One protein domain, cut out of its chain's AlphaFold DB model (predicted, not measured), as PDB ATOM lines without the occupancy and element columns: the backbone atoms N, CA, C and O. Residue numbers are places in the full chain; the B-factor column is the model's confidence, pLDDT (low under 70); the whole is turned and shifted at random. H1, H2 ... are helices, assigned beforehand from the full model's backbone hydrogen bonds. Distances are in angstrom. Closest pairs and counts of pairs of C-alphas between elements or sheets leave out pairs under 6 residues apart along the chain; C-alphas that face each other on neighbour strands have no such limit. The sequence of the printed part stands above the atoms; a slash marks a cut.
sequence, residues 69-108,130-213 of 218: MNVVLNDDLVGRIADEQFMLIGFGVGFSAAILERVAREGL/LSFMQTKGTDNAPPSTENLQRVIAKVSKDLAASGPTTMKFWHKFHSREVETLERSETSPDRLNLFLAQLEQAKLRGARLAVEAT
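Overview. This is residues 69 to 108 and 130 to 213 of the 218 residues of an uncharacterized protein of Blastomonas sp (UniProt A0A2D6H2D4). Three longer helices, H2, H4 and H6, make an up-and-down bundle, each running against the one before; short H1, H3 and H5 lie on the side away from H6. The printed part has 124 residues, H1 to H6 in order, no named strand: all helix. It is compact, radius of gyration of the C-alphas 14.9 A, and flat, spanning 45 by 36 by 18 A.

Along the chain. H1, residues 69 to 78, begins at C-alpha 69 (108.755, 78.380, -34.323). H2 is 82 to 106, 35.9 A; H3, 130 to 136; H4, 145 to 162, 25.4 A; H5, 169 to 174; H6, 188 to 211, 34.7 A, ending at C-alpha 211 (124.417, 79.129, -55.943).

Arrangement. H2 touches H6, closest C-alphas Phe 95 and Gly 205, 4.1 A. H2 touches H4, closest C-alphas Ser 96 and Gln 149, 5.7 A. H1 touches H3, H4 and H5, for instance C-alphas Val 71 and Phe 169, 5.4 A. In all six helices every O i to N i+4 pair is within hydrogen-bond range.

Size, cuts and confidence. Residues 109 to 129 are cut out, C-alphas 108 and 130 being 19.6 A apart. The H5 to H6 link is long. Residues 137 to 140 have pLDDT under 70.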
ATOM      1  N   MET A  69     107.449  78.643 -33.712       86.88
ATOM      2  CA  MET A  69     108.755  78.380 -34.323       86.88
ATOM      3  C   MET A  69     109.882  78.516 -33.305       86.88
ATOM      4  O   MET A  69     110.764  77.663 -33.258       86.88
ATOM      5  N   ASN A  70     109.846  79.551 -32.466       88.12
ATOM      6  CA  ASN A  70     110.857  79.764 -31.438       88.12
ATOM      7  C   ASN A  70     110.854  78.650 -30.380       88.12
ATOM      8  O   ASN A  70     111.923  78.191 -29.992       88.12
ATOM      9  N   VAL A  71     109.678  78.166 -29.961       88.88
ATOM     10  CA  VAL A  71     109.554  77.008 -29.056       88.88
ATOM     11  C   VAL A  71     110.206  75.774 -29.675       88.88
ATOM     12  O   VAL A  71     111.090  75.179 -29.066       88.88
ATOM     13  N   VAL A  72     109.794  75.404 -30.893       89.19
ATOM     14  CA  VAL A  72     110.272  74.184 -31.566       89.19
ATOM     15  C   VAL A  72     111.773  74.244 -31.824       89.19
ATOM     16  O   VAL A  72     112.477  73.265 -31.581       89.19
ATOM     17  N   LEU A  73     112.266  75.391 -32.289       92.06
ATOM     18  CA  LEU A  73     113.681  75.587 -32.567       92.06
ATOM     19  C   LEU A  73     114.510  75.526 -31.284       92.06
ATOM     20  O   LEU A  73     115.506  74.807 -31.248       92.06
ATOM     21  N   ASN A  74     114.109  76.235 -30.228       91.94
ATOM     22  CA  ASN A  74     114.845  76.237 -28.966       91.94
ATOM     23  C   ASN A  74     114.886  74.833 -28.339       91.94
ATOM     24  O   ASN A  74     115.959  74.365 -27.965       91.94
ATOM     25  N   ASP A  75     113.756  74.125 -28.311       92.31
ATOM     26  CA  ASP A  75     113.684  72.767 -27.766       92.31
ATOM     27  C   ASP A  75     114.508  71.751 -28.579       92.31
ATOM     28  O   ASP A  75     115.077  70.828 -27.989       92.31
ATOM     29  N   ASP A  76     114.605  71.910 -29.905       94.25
ATOM     30  CA  ASP A  76     115.489  71.092 -30.750       94.25
ATOM     31  C   ASP A  76     116.969  71.393 -30.485       94.25
ATOM     32  O   ASP A  76     117.759  70.459 -30.354       94.25
ATOM     33  N   LEU A  77     117.350  72.670 -30.340       94.25
ATOM     34  CA  LEU A  77     118.735  73.053 -30.049       94.25
ATOM     35  C   LEU A  77     119.227  72.487 -28.716       94.25
ATOM     36  O   LEU A  77     120.349  71.995 -28.658       94.25
ATOM     37  N   VAL A  78     118.389  72.479 -27.674       93.56
ATOM     38  CA  VAL A  78     118.730  71.886 -26.364       93.56
ATOM     39  C   VAL A  78     119.120  70.409 -26.484       93.56
ATOM     40  O   VAL A  78     119.920  69.911 -25.696       93.56
ATOM     41  N   GLY A  79     118.575  69.693 -27.472       90.62
ATOM     42  CA  GLY A  79     118.909  68.294 -27.733       90.62
ATOM     43  C   GLY A  79     120.252  68.076 -28.440       90.62
ATOM     44  O   GLY A  79     120.617  66.925 -28.674       90.62
ATOM     45  N   ARG A  80     120.970  69.145 -28.803       94.19
ATOM     46  CA  ARG A  80     122.188  69.105 -29.626       94.19
ATOM     47  C   ARG A  80     123.409  69.589 -28.865       94.19
ATOM     48  O   ARG A  80     123.321  70.439 -27.980       94.19
ATOM     49  N   ILE A  81     124.572  69.096 -29.284       94.81
ATOM     50  CA  ILE A  81     125.862  69.602 -28.808       94.81
ATOM     51  C   ILE A  81     126.105  71.033 -29.309       94.81
ATOM     52  O   ILE A  81     125.617  71.412 -30.373       94.81
ATOM     53  N   ALA A  82     126.889  71.815 -28.563       94.94
ATOM     54  CA  ALA A  82     127.133  73.230 -28.854       94.94
ATOM     55  C   ALA A  82     127.614  73.473 -30.297       94.94
ATOM     56  O   ALA A  82     127.016  74.280 -31.003       94.94
ATOM     57  N   ASP A  83     128.614  72.725 -30.770       95.31
ATOM     58  CA  ASP A  83     129.153  72.830 -32.132       95.31
ATOM     59  C   ASP A  83     128.044  72.745 -33.201       95.31
ATOM     60  O   ASP A  83     127.998  73.550 -34.131       95.31
ATOM     61  N   GLU A  84     127.103  71.809 -33.041       96.44
ATOM     62  CA  GLU A  84     125.970  71.652 -33.956       96.44
ATOM     63  C   GLU A  84     124.988  72.820 -33.869       96.44
ATOM     64  O   GLU A  84     124.489  73.262 -34.903       96.44
ATOM     65  N   GLN A  85     124.721  73.345 -32.668       97.69
ATOM     66  CA  GLN A  85     123.823  74.489 -32.496       97.69
ATOM     67  C   GLN A  85     124.346  75.726 -33.241       97.69
ATOM     68  O   GLN A  85     123.608  76.342 -34.012       97.69
ATOM     69  N   PHE A  86     125.626  76.072 -33.055       97.88
ATOM     70  CA  PHE A  86     126.245  77.229 -33.713       97.88
ATOM     71  C   PHE A  86     126.369  77.026 -35.227       97.88
ATOM     72  O   PHE A  86     126.150  77.967 -35.991       97.88
ATOM     73  N   MET A  87     126.652  75.798 -35.668       97.75
ATOM     74  CA  MET A  87     126.712  75.442 -37.085       97.75
ATOM     75  C   MET A  87     125.341  75.576 -37.770       97.75
ATOM     76  O   MET A  87     125.237  76.272 -38.782       97.75
ATOM     77  N   LEU A  88     124.279  74.991 -37.202       98.19
ATOM     78  CA  LEU A  88     122.923  75.051 -37.760       98.19
ATOM     79  C   LEU A  88     122.373  76.476 -37.776       98.19
ATOM     80  O   LEU A  88     121.835  76.921 -38.792       98.19
ATOM     81  N   ILE A  89     122.532  77.210 -36.671       98.31
ATOM     82  CA  ILE A  89     122.048  78.588 -36.567       98.31
ATOM     83  C   ILE A  89     122.835  79.510 -37.490       98.31
ATOM     84  O   ILE A  89     122.219  80.274 -38.229       98.31
ATOM     85  N   GLY A  90     124.166  79.404 -37.518       98.38
ATOM     86  CA  GLY A  90     125.001  80.170 -38.440       98.38
ATOM     87  C   GLY A  90     124.589  79.939 -39.890       98.38
ATOM     88  O   GLY A  90     124.218  80.892 -40.580       98.38
ATOM     89  N   PHE A  91     124.549  78.674 -40.326       98.56
ATOM     90  CA  PHE A  91     124.080  78.307 -41.665       98.56
ATOM     91  C   PHE A  91     122.690  78.874 -41.945       98.56
ATOM     92  O   PHE A  91     122.476  79.497 -42.985       98.56
ATOM     93  N   GLY A  92     121.760  78.703 -41.004       98.06
ATOM     94  CA  GLY A  92     120.389  79.171 -41.114       98.06
ATOM     95  C   GLY A  92     120.271  80.674 -41.321       98.06
ATOM     96  O   GLY A  92     119.538  81.096 -42.217       98.06
ATOM     97  N   VAL A  93     121.021  81.479 -40.559       98.31
ATOM     98  CA  VAL A  93     121.063  82.943 -40.708       98.31
ATOM     99  C   VAL A  93     121.482  83.313 -42.127       98.31
ATOM    100  O   VAL A  93     120.791  84.084 -42.790       98.31
ATOM    101  N   GLY A  94     122.607  82.768 -42.593       98.38
ATOM    102  CA  GLY A  94     123.167  83.128 -43.894       98.38
ATOM    103  C   GLY A  94     122.299  82.658 -45.055       98.38
ATOM    104  O   GLY A  94     122.000  83.433 -45.961       98.38
ATOM    105  N   PHE A  95     121.859  81.402 -45.003       98.31
ATOM    106  CA  PHE A  95     121.067  80.787 -46.059       98.31
ATOM    107  C   PHE A  95     119.704  81.471 -46.212       98.31
ATOM    108  O   PHE A  95     119.346  81.893 -47.308       98.31
ATOM    109  N   SER A  96     118.951  81.637 -45.118       95.94
ATOM    110  CA  SER A  96     117.608  82.232 -45.183       95.94
ATOM    111  C   SER A  96     117.636  83.708 -45.586       95.94
ATOM    112  O   SER A  96     116.813  84.118 -46.402       95.94
ATOM    113  N   ALA A  97     118.607  84.493 -45.102       96.94
ATOM    114  CA  ALA A  97     118.769  85.888 -45.512       96.94
ATOM    115  C   ALA A  97     119.055  86.013 -47.018       96.94
ATOM    116  O   ALA A  97     118.405  86.800 -47.702       96.94
ATOM    117  N   ALA A  98     119.967  85.191 -47.545       97.75
ATOM    118  CA  ALA A  98     120.307  85.187 -48.965       97.75
ATOM    119  C   ALA A  98     119.146  84.706 -49.855       97.75
ATOM    120  O   ALA A  98     118.942  85.252 -50.939       97.75
ATOM    121  N   ILE A  99     118.349  83.725 -49.403       96.44
ATOM    122  CA  ILE A  99     117.116  83.329 -50.103       96.44
ATOM    123  C   ILE A  99     116.112  84.485 -50.134       96.44
ATOM    124  O   ILE A  99     115.589  84.784 -51.202       96.44
ATOM    125  N   LEU A 100     115.855  85.156 -49.006       94.88
ATOM    126  CA  LEU A 100     114.899  86.268 -48.950       94.88
ATOM    127  C   LEU A 100     115.335  87.450 -49.824       94.88
ATOM    128  O   LEU A 100     114.518  87.998 -50.561       94.88
ATOM    129  N   GLU A 101     116.621  87.810 -49.798       95.88
ATOM    130  CA  GLU A 101     117.178  88.846 -50.674       95.88
ATOM    131  C   GLU A 101     116.988  88.481 -52.151       95.88
ATOM    132  O   GLU A 101     116.564  89.300 -52.968       95.88
ATOM    133  N   ARG A 102     117.270  87.223 -52.497       94.50
ATOM    134  CA  ARG A 102     117.124  86.721 -53.859       94.50
ATOM    135  C   ARG A 102     115.673  86.724 -54.329       94.50
ATOM    136  O   ARG A 102     115.413  87.198 -55.428       94.50
ATOM    137  N   VAL A 103     114.749  86.232 -53.508       93.69
ATOM    138  CA  VAL A 103     113.301  86.245 -53.768       93.69
ATOM    139  C   VAL A 103     112.817  87.676 -54.006       93.69
ATOM    140  O   VAL A 103     112.109  87.918 -54.981       93.69
ATOM    141  N   ALA A 104     113.251  88.634 -53.178       92.56
ATOM    142  CA  ALA A 104     112.911  90.044 -53.347       92.56
ATOM    143  C   ALA A 104     113.463  90.621 -54.661       92.56
ATOM    144  O   ALA A 104     112.744  91.306 -55.386       92.56
ATOM    145  N   ARG A 105     114.720  90.308 -55.003       93.88
ATOM    146  CA  ARG A 105     115.365  90.738 -56.253       93.88
ATOM    147  C   ARG A 105     114.701  90.146 -57.497       93.88
ATOM    148  O   ARG A 105     114.601  90.825 -58.513       93.88
ATOM    149  N   GLU A 106     114.288  88.885 -57.429       91.75
ATOM    150  CA  GLU A 106     113.646  88.157 -58.531       91.75
ATOM    151  C   GLU A 106     112.127  88.412 -58.605       91.75
ATOM    152  O   GLU A 106     111.479  87.955 -59.542       91.75
ATOM    153  N   GLY A 107     111.554  89.160 -57.653       89.69
ATOM    154  CA  GLY A 107     110.122  89.475 -57.622       89.69
ATOM    155  C   GLY A 107     109.232  88.258 -57.355       89.69
ATOM    156  O   GLY A 107     108.084  88.224 -57.793       89.69
ATOM    157  N   LEU A 108     109.755  87.240 -56.664       87.69
ATOM    158  CA  LEU A 108     109.032  86.002 -56.387       87.69
ATOM    159  C   LEU A 108     108.039  86.220 -55.237       87.69
ATOM    160  O   LEU A 108     108.428  86.352 -54.082       87.69
ATOM    161  N   LEU A 130     116.440  73.319 -41.665       94.56
ATOM    162  CA  LEU A 130     115.677  74.531 -41.992       94.56
ATOM    163  C   LEU A 130     114.274  74.212 -42.509       94.56
ATOM    164  O   LEU A 130     113.297  74.812 -42.064       94.56
ATOM    165  N   SER A 131     114.162  73.245 -43.418       91.94
ATOM    166  CA  SER A 131     112.873  72.818 -43.975       91.94
ATOM    167  C   SER A 131     111.959  72.228 -42.897       91.94
ATOM    168  O   SER A 131     110.750  72.476 -42.877       91.94
ATOM    169  N   PHE A 132     112.538  71.480 -41.957       89.31
ATOM    170  CA  PHE A 132     111.828  70.961 -40.796       89.31
ATOM    171  C   PHE A 132     111.345  72.090 -39.874       89.31
ATOM    172  O   PHE A 132     110.165  72.128 -39.529       89.31
ATOM    173  N   MET A 133     112.206  73.054 -39.541       89.88
ATOM    174  CA  MET A 133     111.852  74.195 -38.689       89.88
ATOM    175  C   MET A 133     110.761  75.073 -39.312       89.88
ATOM    176  O   MET A 133     109.834  75.490 -38.618       89.88
ATOM    177  N   GLN A 134     110.807  75.273 -40.633       85.69
ATOM    178  CA  GLN A 134     109.800  76.042 -41.366       85.69
ATOM    179  C   GLN A 134     108.400  75.407 -41.317       85.69
ATOM    180  O   GLN A 134     107.409  76.122 -41.414       85.69
ATOM    181  N   THR A 135     108.315  74.076 -41.201       79.94
ATOM    182  CA  THR A 135     107.055  73.314 -41.306       79.94
ATOM    183  C   THR A 135     106.525  72.792 -39.975       79.94
ATOM    184  O   THR A 135     105.327  72.560 -39.847       79.94
ATOM    185  N   LYS A 136     107.390  72.560 -38.982       74.19
ATOM    186  CA  LYS A 136     106.982  72.109 -37.642       74.19
ATOM    187  C   LYS A 136     106.797  73.238 -36.648       74.19
ATOM    188  O   LYS A 136     106.086  73.047 -35.670       74.19
ATOM    189  N   GLY A 137     107.406  74.393 -36.897       59.78
ATOM    190  CA  GLY A 137     107.237  75.568 -36.055       59.78
ATOM    191  C   GLY A 137     105.913  76.310 -36.259       59.78
ATOM    192  O   GLY A 137     105.713  77.357 -35.662       59.78
ATOM    193  N   THR A 138     105.007  75.802 -37.090       66.00
ATOM    194  CA  THR A 138     103.698  76.406 -37.339       66.00
ATOM    195  C   THR A 138     102.611  75.613 -36.618       66.00
ATOM    196  O   THR A 138     102.369  74.460 -36.965       66.00
ATOM    197  N   ASP A 139     101.970  76.214 -35.614       64.62
ATOM    198  CA  ASP A 139     100.873  75.575 -34.870       64.62
ATOM    199  C   ASP A 139      99.572  75.567 -35.698       64.62
ATOM    200  O   ASP A 139      99.001  74.510 -35.947       64.62
ATOM    201  N   ASN A 140      99.151  76.729 -36.220       63.97
ATOM    202  CA  ASN A 140      97.891  76.899 -36.965       63.97
ATOM    203  C   ASN A 140      98.008  77.832 -38.187       63.97
ATOM    204  O   ASN A 140      97.027  78.448 -38.600       63.97
ATOM    205  N   ALA A 141      99.204  77.941 -38.761       70.19
ATOM    206  CA  ALA A 141      99.514  78.881 -39.835       70.19
ATOM    207  C   ALA A 141     100.301  78.223 -40.973       70.19
ATOM    208  O   ALA A 141     100.910  77.166 -40.769       70.19
ATOM    209  N   PRO A 142     100.314  78.816 -42.178       77.06
ATOM    210  CA  PRO A 142     101.173  78.335 -43.248       77.06
ATOM    211  C   PRO A 142     102.668  78.519 -42.901       77.06
ATOM    212  O   PRO A 142     103.042  79.463 -42.203       77.06
ATOM    213  N   PRO A 143     103.560  77.650 -43.413       84.19
ATOM    214  CA  PRO A 143     105.008  77.843 -43.326       84.19
ATOM    215  C   PRO A 143     105.445  79.224 -43.836       84.19
ATOM    216  O   PRO A 143     104.995  79.653 -44.895       84.19
ATOM    217  N   SER A 144     106.376  79.883 -43.139       86.75
ATOM    218  CA  SER A 144     106.922  81.190 -43.543       86.75
ATOM    219  C   SER A 144     108.443  81.227 -43.409       86.75
ATOM    220  O   SER A 144     108.995  81.036 -42.322       86.75
ATOM    221  N   THR A 145     109.127  81.501 -44.523       91.00
ATOM    222  CA  THR A 145     110.590  81.665 -44.533       91.00
ATOM    223  C   THR A 145     111.024  82.937 -43.802       91.00
ATOM    224  O   THR A 145     112.079  82.953 -43.171       91.00
ATOM    225  N   GLU A 146     110.211  83.995 -43.836       88.88
ATOM    226  CA  GLU A 146     110.517  85.250 -43.145       88.88
ATOM    227  C   GLU A 146     110.436  85.090 -41.621       88.88
ATOM    228  O   GLU A 146     111.339  85.527 -40.903       88.88
ATOM    229  N   ASN A 147     109.409  84.398 -41.115       87.69
ATOM    230  CA  ASN A 147     109.308  84.097 -39.686       87.69
ATOM    231  C   ASN A 147     110.476  83.224 -39.219       87.69
ATOM    232  O   ASN A 147     111.102  83.542 -38.206       87.69
ATOM    233  N   LEU A 148     110.825  82.188 -39.990       90.50
ATOM    234  CA  LEU A 148     111.979  81.345 -39.689       90.50
ATOM    235  C   LEU A 148     113.270  82.173 -39.609       90.50
ATOM    236  O   LEU A 148     114.022  82.038 -38.642       90.50
ATOM    237  N   GLN A 149     113.508  83.063 -40.578       93.12
ATOM    238  CA  GLN A 149     114.689  83.928 -40.582       93.12
ATOM    239  C   GLN A 149     114.732  84.824 -39.340       93.12
ATOM    240  O   GLN A 149     115.782  84.925 -38.705       93.12
ATOM    241  N   ARG A 150     113.602  85.427 -38.948       90.19
ATOM    242  CA  ARG A 150     113.522  86.288 -37.757       90.19
ATOM    243  C   ARG A 150     113.825  85.517 -36.471       90.19
ATOM    244  O   ARG A 150     114.576  86.017 -35.633       90.19
ATOM    245  N   VAL A 151     113.274  84.309 -36.315       91.44
ATOM    246  CA  VAL A 151     113.536  83.451 -35.146       91.44
ATOM    247  C   VAL A 151     115.008  83.046 -35.102       91.44
ATOM    248  O   VAL A 151     115.666  83.257 -34.086       91.44
ATOM    249  N   ILE A 152     115.553  82.532 -36.208       95.12
ATOM    250  CA  ILE A 152     116.962  82.126 -36.289       95.12
ATOM    251  C   ILE A 152     117.890  83.316 -36.016       95.12
ATOM    252  O   ILE A 152     118.859  83.182 -35.271       95.12
ATOM    253  N   ALA A 153     117.588  84.501 -36.554       95.31
ATOM    254  CA  ALA A 153     118.371  85.710 -36.310       95.31
ATOM    255  C   ALA A 153     118.328  86.145 -34.839       95.31
ATOM    256  O   ALA A 153     119.347  86.581 -34.302       95.31
ATOM    257  N   LYS A 154     117.178  86.015 -34.162       94.25
ATOM    258  CA  LYS A 154     117.108  86.240 -32.715       94.25
ATOM    259  C   LYS A 154     117.975  85.228 -31.969       94.25
ATOM    260  O   LYS A 154     118.779  85.630 -31.136       94.25
ATOM    261  N   VAL A 155     117.826  83.942 -32.263       94.94
ATOM    262  CA  VAL A 155     118.554  82.879 -31.560       94.94
ATOM    263  C   VAL A 155     120.056  82.990 -31.797       94.94
ATOM    264  O   VAL A 155     120.830  82.803 -30.872       94.94
ATOM    265  N   SER A 156     120.487  83.408 -32.987       97.25
ATOM    266  CA  SER A 156     121.889  83.729 -33.257       97.25
ATOM    267  C   SER A 156     122.432  84.822 -32.330       97.25
ATOM    268  O   SER A 156     123.555  84.692 -31.847       97.25
ATOM    269  N   LYS A 157     121.648  85.872 -32.049       95.94
ATOM    270  CA  LYS A 157     122.036  86.914 -31.083       95.94
ATOM    271  C   LYS A 157     122.090  86.367 -29.658       95.94
ATOM    272  O   LYS A 157     123.026  86.690 -28.934       95.94
ATOM    273  N   ASP A 158     121.120  85.538 -29.276       93.62
ATOM    274  CA  ASP A 158     121.095  84.898 -27.958       93.62
ATOM    275  C   ASP A 158     122.323  83.985 -27.767       93.62
ATOM    276  O   ASP A 158     123.008  84.101 -26.755       93.62
ATOM    277  N   LEU A 159     122.658  83.151 -28.761       94.81
ATOM    278  CA  LEU A 159     123.845  82.287 -28.738       94.81
ATOM    279  C   LEU A 159     125.138  83.094 -28.601       94.81
ATOM    280  O   LEU A 159     126.041  82.714 -27.858       94.81
ATOM    281  N   ALA A 160     125.224  84.227 -29.301       94.50
ATOM    282  CA  ALA A 160     126.398  85.083 -29.241       94.50
ATOM    283  C   ALA A 160     126.575  85.781 -27.885       94.50
ATOM    284  O   ALA A 160     127.703  86.077 -27.497       94.50
ATOM    285  N   ALA A 161     125.478  86.044 -27.171       92.19
ATOM    286  CA  ALA A 161     125.501  86.708 -25.872       92.19
ATOM    287  C   ALA A 161     125.655  85.727 -24.698       92.19
ATOM    288  O   ALA A 161     126.361  86.023 -23.735       92.19
ATOM    289  N   SER A 162     124.985  84.577 -24.770       91.56
ATOM    290  CA  SER A 162     124.804  83.665 -23.635       91.56
ATOM    291  C   SER A 162     125.458  82.296 -23.815       91.56
ATOM    292  O   SER A 162     125.466  81.523 -22.862       91.56
ATOM    293  N   GLY A 163     126.021  81.988 -24.987       93.75
ATOM    294  CA  GLY A 163     126.544  80.657 -25.291       93.75
ATOM    295  C   GLY A 163     125.467  79.683 -25.789       93.75
ATOM    296  O   GLY A 163     124.388  80.120 -26.191       93.75
ATOM    297  N   PRO A 164     125.759  78.368 -25.837       95.88
ATOM    298  CA  PRO A 164     124.820  77.366 -26.335       95.88
ATOM    299  C   PRO A 164     123.510  77.375 -25.547       95.88
ATOM    300  O   PRO A 164     123.483  77.660 -24.351       95.88
ATOM    301  N   THR A 165     122.426  77.011 -26.224       94.00
ATOM    302  CA  THR A 165     121.130  76.805 -25.583       94.00
ATOM    303  C   THR A 165     121.197  75.557 -24.707       94.00
ATOM    304  O   THR A 165     121.525  74.472 -25.193       94.00
ATOM    305  N   THR A 166     120.870  75.704 -23.426       92.56
ATOM    306  CA  THR A 166     120.910  74.621 -22.427       92.56
ATOM    307  C   THR A 166     119.562  74.362 -21.770       92.56
ATOM    308  O   THR A 166     119.385  73.349 -21.092       92.56
ATOM    309  N   MET A 167     118.584  75.242 -21.984       90.88
ATOM    310  CA  MET A 167     117.270  75.145 -21.365       90.88
ATOM    311  C   MET A 167     116.154  75.224 -22.404       90.88
ATOM    312  O   MET A 167     116.159  76.098 -23.262       90.88
ATOM    313  N   LYS A 168     115.168  74.325 -22.279       89.06
ATOM    314  CA  LYS A 168     113.952  74.323 -23.109       89.06
ATOM    315  C   LYS A 168     113.157  75.615 -22.960       89.06
ATOM    316  O   LYS A 168     113.141  76.221 -21.883       89.06
ATOM    317  N   PHE A 169     112.384  75.956 -23.986       87.50
ATOM    318  CA  PHE A 169     111.684  77.233 -24.069       87.50
ATOM    319  C   PHE A 169     110.752  77.461 -22.876       87.50
ATOM    320  O   PHE A 169     110.815  78.496 -22.212       87.50
ATOM    321  N   TRP A 170     109.899  76.483 -22.557       84.81
ATOM    322  CA  TRP A 170     108.932  76.629 -21.465       84.81
ATOM    323  C   TRP A 170     109.588  76.655 -20.091       84.81
ATOM    324  O   TRP A 170     109.087  77.342 -19.202       84.81
ATOM    325  N   HIS A 171     110.719  75.973 -19.919       85.75
ATOM    326  CA  HIS A 171     111.487  76.061 -18.680       85.75
ATOM    327  C   HIS A 171     112.058  77.470 -18.516       85.75
ATOM    328  O   HIS A 171     111.900  78.063 -17.454       85.75
ATOM    329  N   LYS A 172     112.606  78.053 -19.589       83.75
ATOM    330  CA  LYS A 172     113.081  79.442 -19.601       83.75
ATOM    331  C   LYS A 172     111.964  80.437 -19.304       83.75
ATOM    332  O   LYS A 172     112.157  81.345 -18.508       83.75
ATOM    333  N   PHE A 173     110.794  80.253 -19.914       82.31
ATOM    334  CA  PHE A 173     109.655  81.157 -19.750       82.31
ATOM    335  C   PHE A 173     109.125  81.201 -18.309       82.31
ATOM    336  O   PHE A 173     108.765  82.267 -17.817       82.31
ATOM    337  N   HIS A 174     109.076  80.054 -17.628       82.62
ATOM    338  CA  HIS A 174     108.581  79.964 -16.248       82.62
ATOM    339  C   HIS A 174     109.673  80.211 -15.202       82.62
ATOM    340  O   HIS A 174     109.375  80.354 -14.014       82.62
ATOM    341  N   SER A 175     110.934  80.249 -15.623       78.12
ATOM    342  CA  SER A 175     112.061  80.464 -14.733       78.12
ATOM    343  C   SER A 175     112.354  81.951 -14.547       78.12
ATOM    344  O   SER A 175     112.220  82.762 -15.459       78.12
ATOM    345  N   ARG A 176     112.827  82.316 -13.350       81.31
ATOM    346  CA  ARG A 176     113.499  83.612 -13.127       81.31
ATOM    347  C   ARG A 176     114.945  83.595 -13.631       81.31
ATOM    348  O   ARG A 176     115.631  84.612 -13.598       81.31
ATOM    349  N   GLU A 177     115.420  82.427 -14.048       77.62
ATOM    350  CA  GLU A 177     116.771  82.181 -14.514       77.62
ATOM    351  C   GLU A 177     116.868  82.391 -16.024       77.62
ATOM    352  O   GLU A 177     116.180  81.740 -16.807       77.62
ATOM    353  N   VAL A 178     117.756  83.295 -16.436       78.56
ATOM    354  CA  VAL A 178     118.122  83.482 -17.842       78.56
ATOM    355  C   VAL A 178     119.343  82.616 -18.152       78.56
ATOM    356  O   VAL A 178     120.206  82.426 -17.291       78.56
ATOM    357  N   GLU A 179     119.417  82.091 -19.375       81.50
ATOM    358  CA  GLU A 179     120.633  81.462 -19.894       81.50
ATOM    359  C   GLU A 179     121.761  82.499 -19.923       81.50
ATOM    360  O   GLU A 179     121.634  83.570 -20.524       81.50
ATOM    361  N   THR A 180     122.857  82.184 -19.245       86.56
ATOM    362  CA  THR A 180     124.061  83.011 -19.183       86.56
ATOM    363  C   THR A 180     125.263  82.166 -19.554       86.56
ATOM    364  O   THR A 180     125.234  80.939 -19.424       86.56
ATOM    365  N   LEU A 181     126.345  82.837 -19.946       86.50
ATOM    366  CA  LEU A 181     127.595  82.170 -20.283       86.50
ATOM    367  C   LEU A 181     128.073  81.247 -19.147       86.50
ATOM    368  O   LEU A 181     128.401  80.089 -19.389       86.50
ATOM    369  N   GLU A 182     127.993  81.722 -17.903       83.69
ATOM    370  CA  GLU A 182     128.324  80.953 -16.695       83.69
ATOM    371  C   GLU A 182     127.471  79.684 -16.550       83.69
ATOM    372  O   GLU A 182     128.010  78.607 -16.311       83.69
ATOM    373  N   ARG A 183     126.147  79.781 -16.749       83.25
ATOM    374  CA  ARG A 183     125.231  78.628 -16.672       83.25
ATOM    375  C   ARG A 183     125.416  77.629 -17.804       83.25
ATOM    376  O   ARG A 183     125.102  76.458 -17.637       83.25
ATOM    377  N   SER A 184     125.879  78.095 -18.959       84.62
ATOM    378  CA  SER A 184     126.183  77.228 -20.096       84.62
ATOM    379  C   SER A 184     127.499  76.459 -19.929       84.62
ATOM    380  O   SER A 184     127.884  75.726 -20.838       84.62
ATOM    381  N   GLU A 185     128.221  76.678 -18.817       86.44
ATOM    382  CA  GLU A 185     129.553  76.122 -18.540       86.44
ATOM    383  C   GLU A 185     130.562  76.381 -19.679       86.44
ATOM    384  O   GLU A 185     131.573  75.692 -19.833       86.44
ATOM    385  N   THR A 186     130.294  77.399 -20.502       91.19
ATOM    386  CA  THR A 186     131.106  77.745 -21.664       91.19
ATOM    387  C   THR A 186     132.061  78.859 -21.273       91.19
ATOM    388  O   THR A 186     131.650  79.941 -20.866       91.19
ATOM    389  N   SER A 187     133.363  78.610 -21.402       93.12
ATOM    390  CA  SER A 187     134.357  79.658 -21.179       93.12
ATOM    391  C   SER A 187     134.300  80.721 -22.290       93.12
ATOM    392  O   SER A 187     133.927  80.401 -23.423       93.12
ATOM    393  N   PRO A 188     134.729  81.970 -22.024       92.88
ATOM    394  CA  PRO A 188     134.807  83.011 -23.051       92.88
ATOM    395  C   PRO A 188     135.639  82.605 -24.278       92.88
ATOM    396  O   PRO A 188     135.238  82.855 -25.413       92.88
ATOM    397  N   ASP A 189     136.761  81.911 -24.069       94.81
ATOM    398  CA  ASP A 189     137.607  81.425 -25.166       94.81
ATOM    399  C   ASP A 189     136.879  80.400 -26.035       94.81
ATOM    400  O   ASP A 189     136.965  80.436 -27.264       94.81
ATOM    401  N   ARG A 190     136.106  79.507 -25.408       94.69
ATOM    402  CA  ARG A 190     135.313  78.517 -26.134       94.69
ATOM    403  C   ARG A 190     134.151  79.166 -26.881       94.69
ATOM    404  O   ARG A 190     133.888  78.784 -28.019       94.69
ATOM    405  N   LEU A 191     133.513  80.182 -26.299       95.75
ATOM    406  CA  LEU A 191     132.507  80.982 -26.993       95.75
ATOM    407  C   LEU A 191     133.091  81.646 -28.247       95.75
ATOM    408  O   LEU A 191     132.470  81.586 -29.303       95.75
ATOM    409  N   ASN A 192     134.298  82.213 -28.176       96.56
ATOM    410  CA  ASN A 192     134.952  82.813 -29.344       96.56
ATOM    411  C   ASN A 192     135.180  81.801 -30.480       96.56
ATOM    412  O   ASN A 192     134.992  82.137 -31.652       96.56
ATOM    413  N   LEU A 193     135.529  80.551 -30.152       96.62
ATOM    414  CA  LEU A 193     135.634  79.475 -31.145       96.62
ATOM    415  C   LEU A 193     134.276  79.170 -31.793       96.62
ATOM    416  O   LEU A 193     134.191  79.056 -33.017       96.62
ATOM    417  N   PHE A 194     133.210  79.101 -30.996       97.50
ATOM    418  CA  PHE A 194     131.854  78.896 -31.506       97.50
ATOM    419  C   PHE A 194     131.360  80.060 -32.370       97.50
ATOM    420  O   PHE A 194     130.727  79.842 -33.401       97.50
ATOM    421  N   LEU A 195     131.693  81.299 -32.010       97.94
ATOM    422  CA  LEU A 195     131.371  82.482 -32.808       97.94
ATOM    423  C   LEU A 195     132.071  82.462 -34.171       97.94
ATOM    424  O   LEU A 195     131.454  82.790 -35.185       97.94
ATOM    425  N   ALA A 196     133.332  82.025 -34.219       97.81
ATOM    426  CA  ALA A 196     134.042  81.837 -35.481       97.81
ATOM    427  C   ALA A 196     133.378  80.754 -36.349       97.81
ATOM    428  O   ALA A 196     133.202  80.953 -37.552       97.81
ATOM    429  N   GLN A 197     132.958  79.635 -35.746       96.50
ATOM    430  CA  GLN A 197     132.212  78.581 -36.445       96.50
ATOM    431  C   GLN A 197     130.863  79.084 -36.973       96.50
ATOM    432  O   GLN A 197     130.506  78.791 -38.114       96.50
ATOM    433  N   LEU A 198     130.136  79.871 -36.179       98.19
ATOM    434  CA  LEU A 198     128.861  80.467 -36.574       98.19
ATOM    435  C   LEU A 198     129.028  81.383 -37.783       98.19
ATOM    436  O   LEU A 198     128.261  81.267 -38.740       98.19
ATOM    437  N   GLU A 199     130.039  82.254 -37.786       98.38
ATOM    438  CA  GLU A 199     130.279  83.145 -38.925       98.38
ATOM    439  C   GLU A 199     130.705  82.360 -40.176       98.38
ATOM    440  O   GLU A 199     130.203  82.620 -41.269       98.38
ATOM    441  N   GLN A 200     131.551  81.335 -40.034       98.12
ATOM    442  CA  GLN A 200     131.909  80.455 -41.154       98.12
ATOM    443  C   GLN A 200     130.686  79.726 -41.728       98.12
ATOM    444  O   GLN A 200     130.503  79.683 -42.948       98.12
ATOM    445  N   ALA A 201     129.829  79.179 -40.864       98.19
ATOM    446  CA  ALA A 201     128.604  78.504 -41.273       98.19
ATOM    447  C   ALA A 201     127.634  79.472 -41.965       98.19
ATOM    448  O   ALA A 201     127.045  79.125 -42.987       98.19
ATOM    449  N   LYS A 202     127.535  80.711 -41.481       98.62
ATOM    450  CA  LYS A 202     126.736  81.780 -42.093       98.62
ATOM    451  C   LYS A 202     127.220  82.149 -43.488       98.62
ATOM    452  O   LYS A 202     126.414  82.172 -44.417       98.62
ATOM    453  N   LEU A 203     128.522  82.367 -43.670       98.38
ATOM    454  CA  LEU A 203     129.100  82.627 -44.992       98.38
ATOM    455  C   LEU A 203     128.846  81.459 -45.955       98.38
ATOM    456  O   LEU A 203     128.464  81.664 -47.109       98.38
ATOM    457  N   ARG A 204     128.997  80.223 -45.467       97.50
ATOM    458  CA  ARG A 204     128.709  79.001 -46.226       97.50
ATOM    459  C   ARG A 204     127.236  78.906 -46.639       97.50
ATOM    460  O   ARG A 204     126.964  78.628 -47.806       97.50
ATOM    461  N   GLY A 205     126.306  79.156 -45.717       97.88
ATOM    462  CA  GLY A 205     124.867  79.145 -45.985       97.88
ATOM    463  C   GLY A 205     124.468  80.198 -47.020       97.88
ATOM    464  O   GLY A 205     123.775  79.879 -47.985       97.88
ATOM    465  N   ALA A 206     124.973  81.426 -46.882       98.25
ATOM    466  CA  ALA A 206     124.716  82.502 -47.839       98.25
ATOM    467  C   ALA A 206     125.215  82.147 -49.250       98.25
ATOM    468  O   ALA A 206     124.472  82.282 -50.222       98.25
ATOM    469  N   ARG A 207     126.442  81.619 -49.362       97.44
ATOM    470  CA  ARG A 207     127.008  81.170 -50.643       97.44
ATOM    471  C   ARG A 207     126.122  80.120 -51.318       97.44
ATOM    472  O   ARG A 207     125.789  80.264 -52.489       97.44
ATOM    473  N   LEU A 208     125.694  79.096 -50.579       95.94
ATOM    474  CA  LEU A 208     124.871  78.015 -51.134       95.94
ATOM    475  C   LEU A 208     123.477  78.472 -51.568       95.94
ATOM    476  O   LEU A 208     122.964  77.985 -52.572       95.94
ATOM    477  N   ALA A 209     122.867  79.414 -50.850       95.81
ATOM    478  CA  ALA A 209     121.593  80.011 -51.251       95.81
ATOM    479  C   ALA A 209     121.705  80.795 -52.572       95.81
ATOM    480  O   ALA A 209     120.806  80.727 -53.418       95.81
ATOM    481  N   VAL A 210     122.820  81.507 -52.775       94.81
ATOM    482  CA  VAL A 210     123.112  82.216 -54.031       94.81
ATOM    483  C   VAL A 210     123.337  81.231 -55.181       94.81
ATOM    484  O   VAL A 210     122.789  81.423 -56.264       94.81
ATOM    485  N   GLU A 211     124.091  80.157 -54.941       93.94
ATOM    486  CA  GLU A 211     124.417  79.129 -55.943       93.94
ATOM    487  C   GLU A 211     123.243  78.189 -56.267       93.94
ATOM    488  O   GLU A 211     123.260  77.493 -57.289       93.94
ATOM    489  N   ALA A 212     122.208  78.149 -55.422       93.94
ATOM    490  CA  ALA A 212     121.058  77.282 -55.634       93.94
ATOM    491  C   ALA A 212     120.355  77.595 -56.968       93.94
ATOM    492  O   ALA A 212     120.189  78.741 -57.384       93.94
ATOM    493  N   THR A 213     119.897  76.566 -57.669       93.69
ATOM    494  CA  THR A 213     119.121  76.734 -58.901       93.69
ATOM    495  C   THR A 213     117.642  76.861 -58.548       93.69
ATOM    496  O   THR A 213     117.107  75.977 -57.881       93.69
TER     497      THR A 213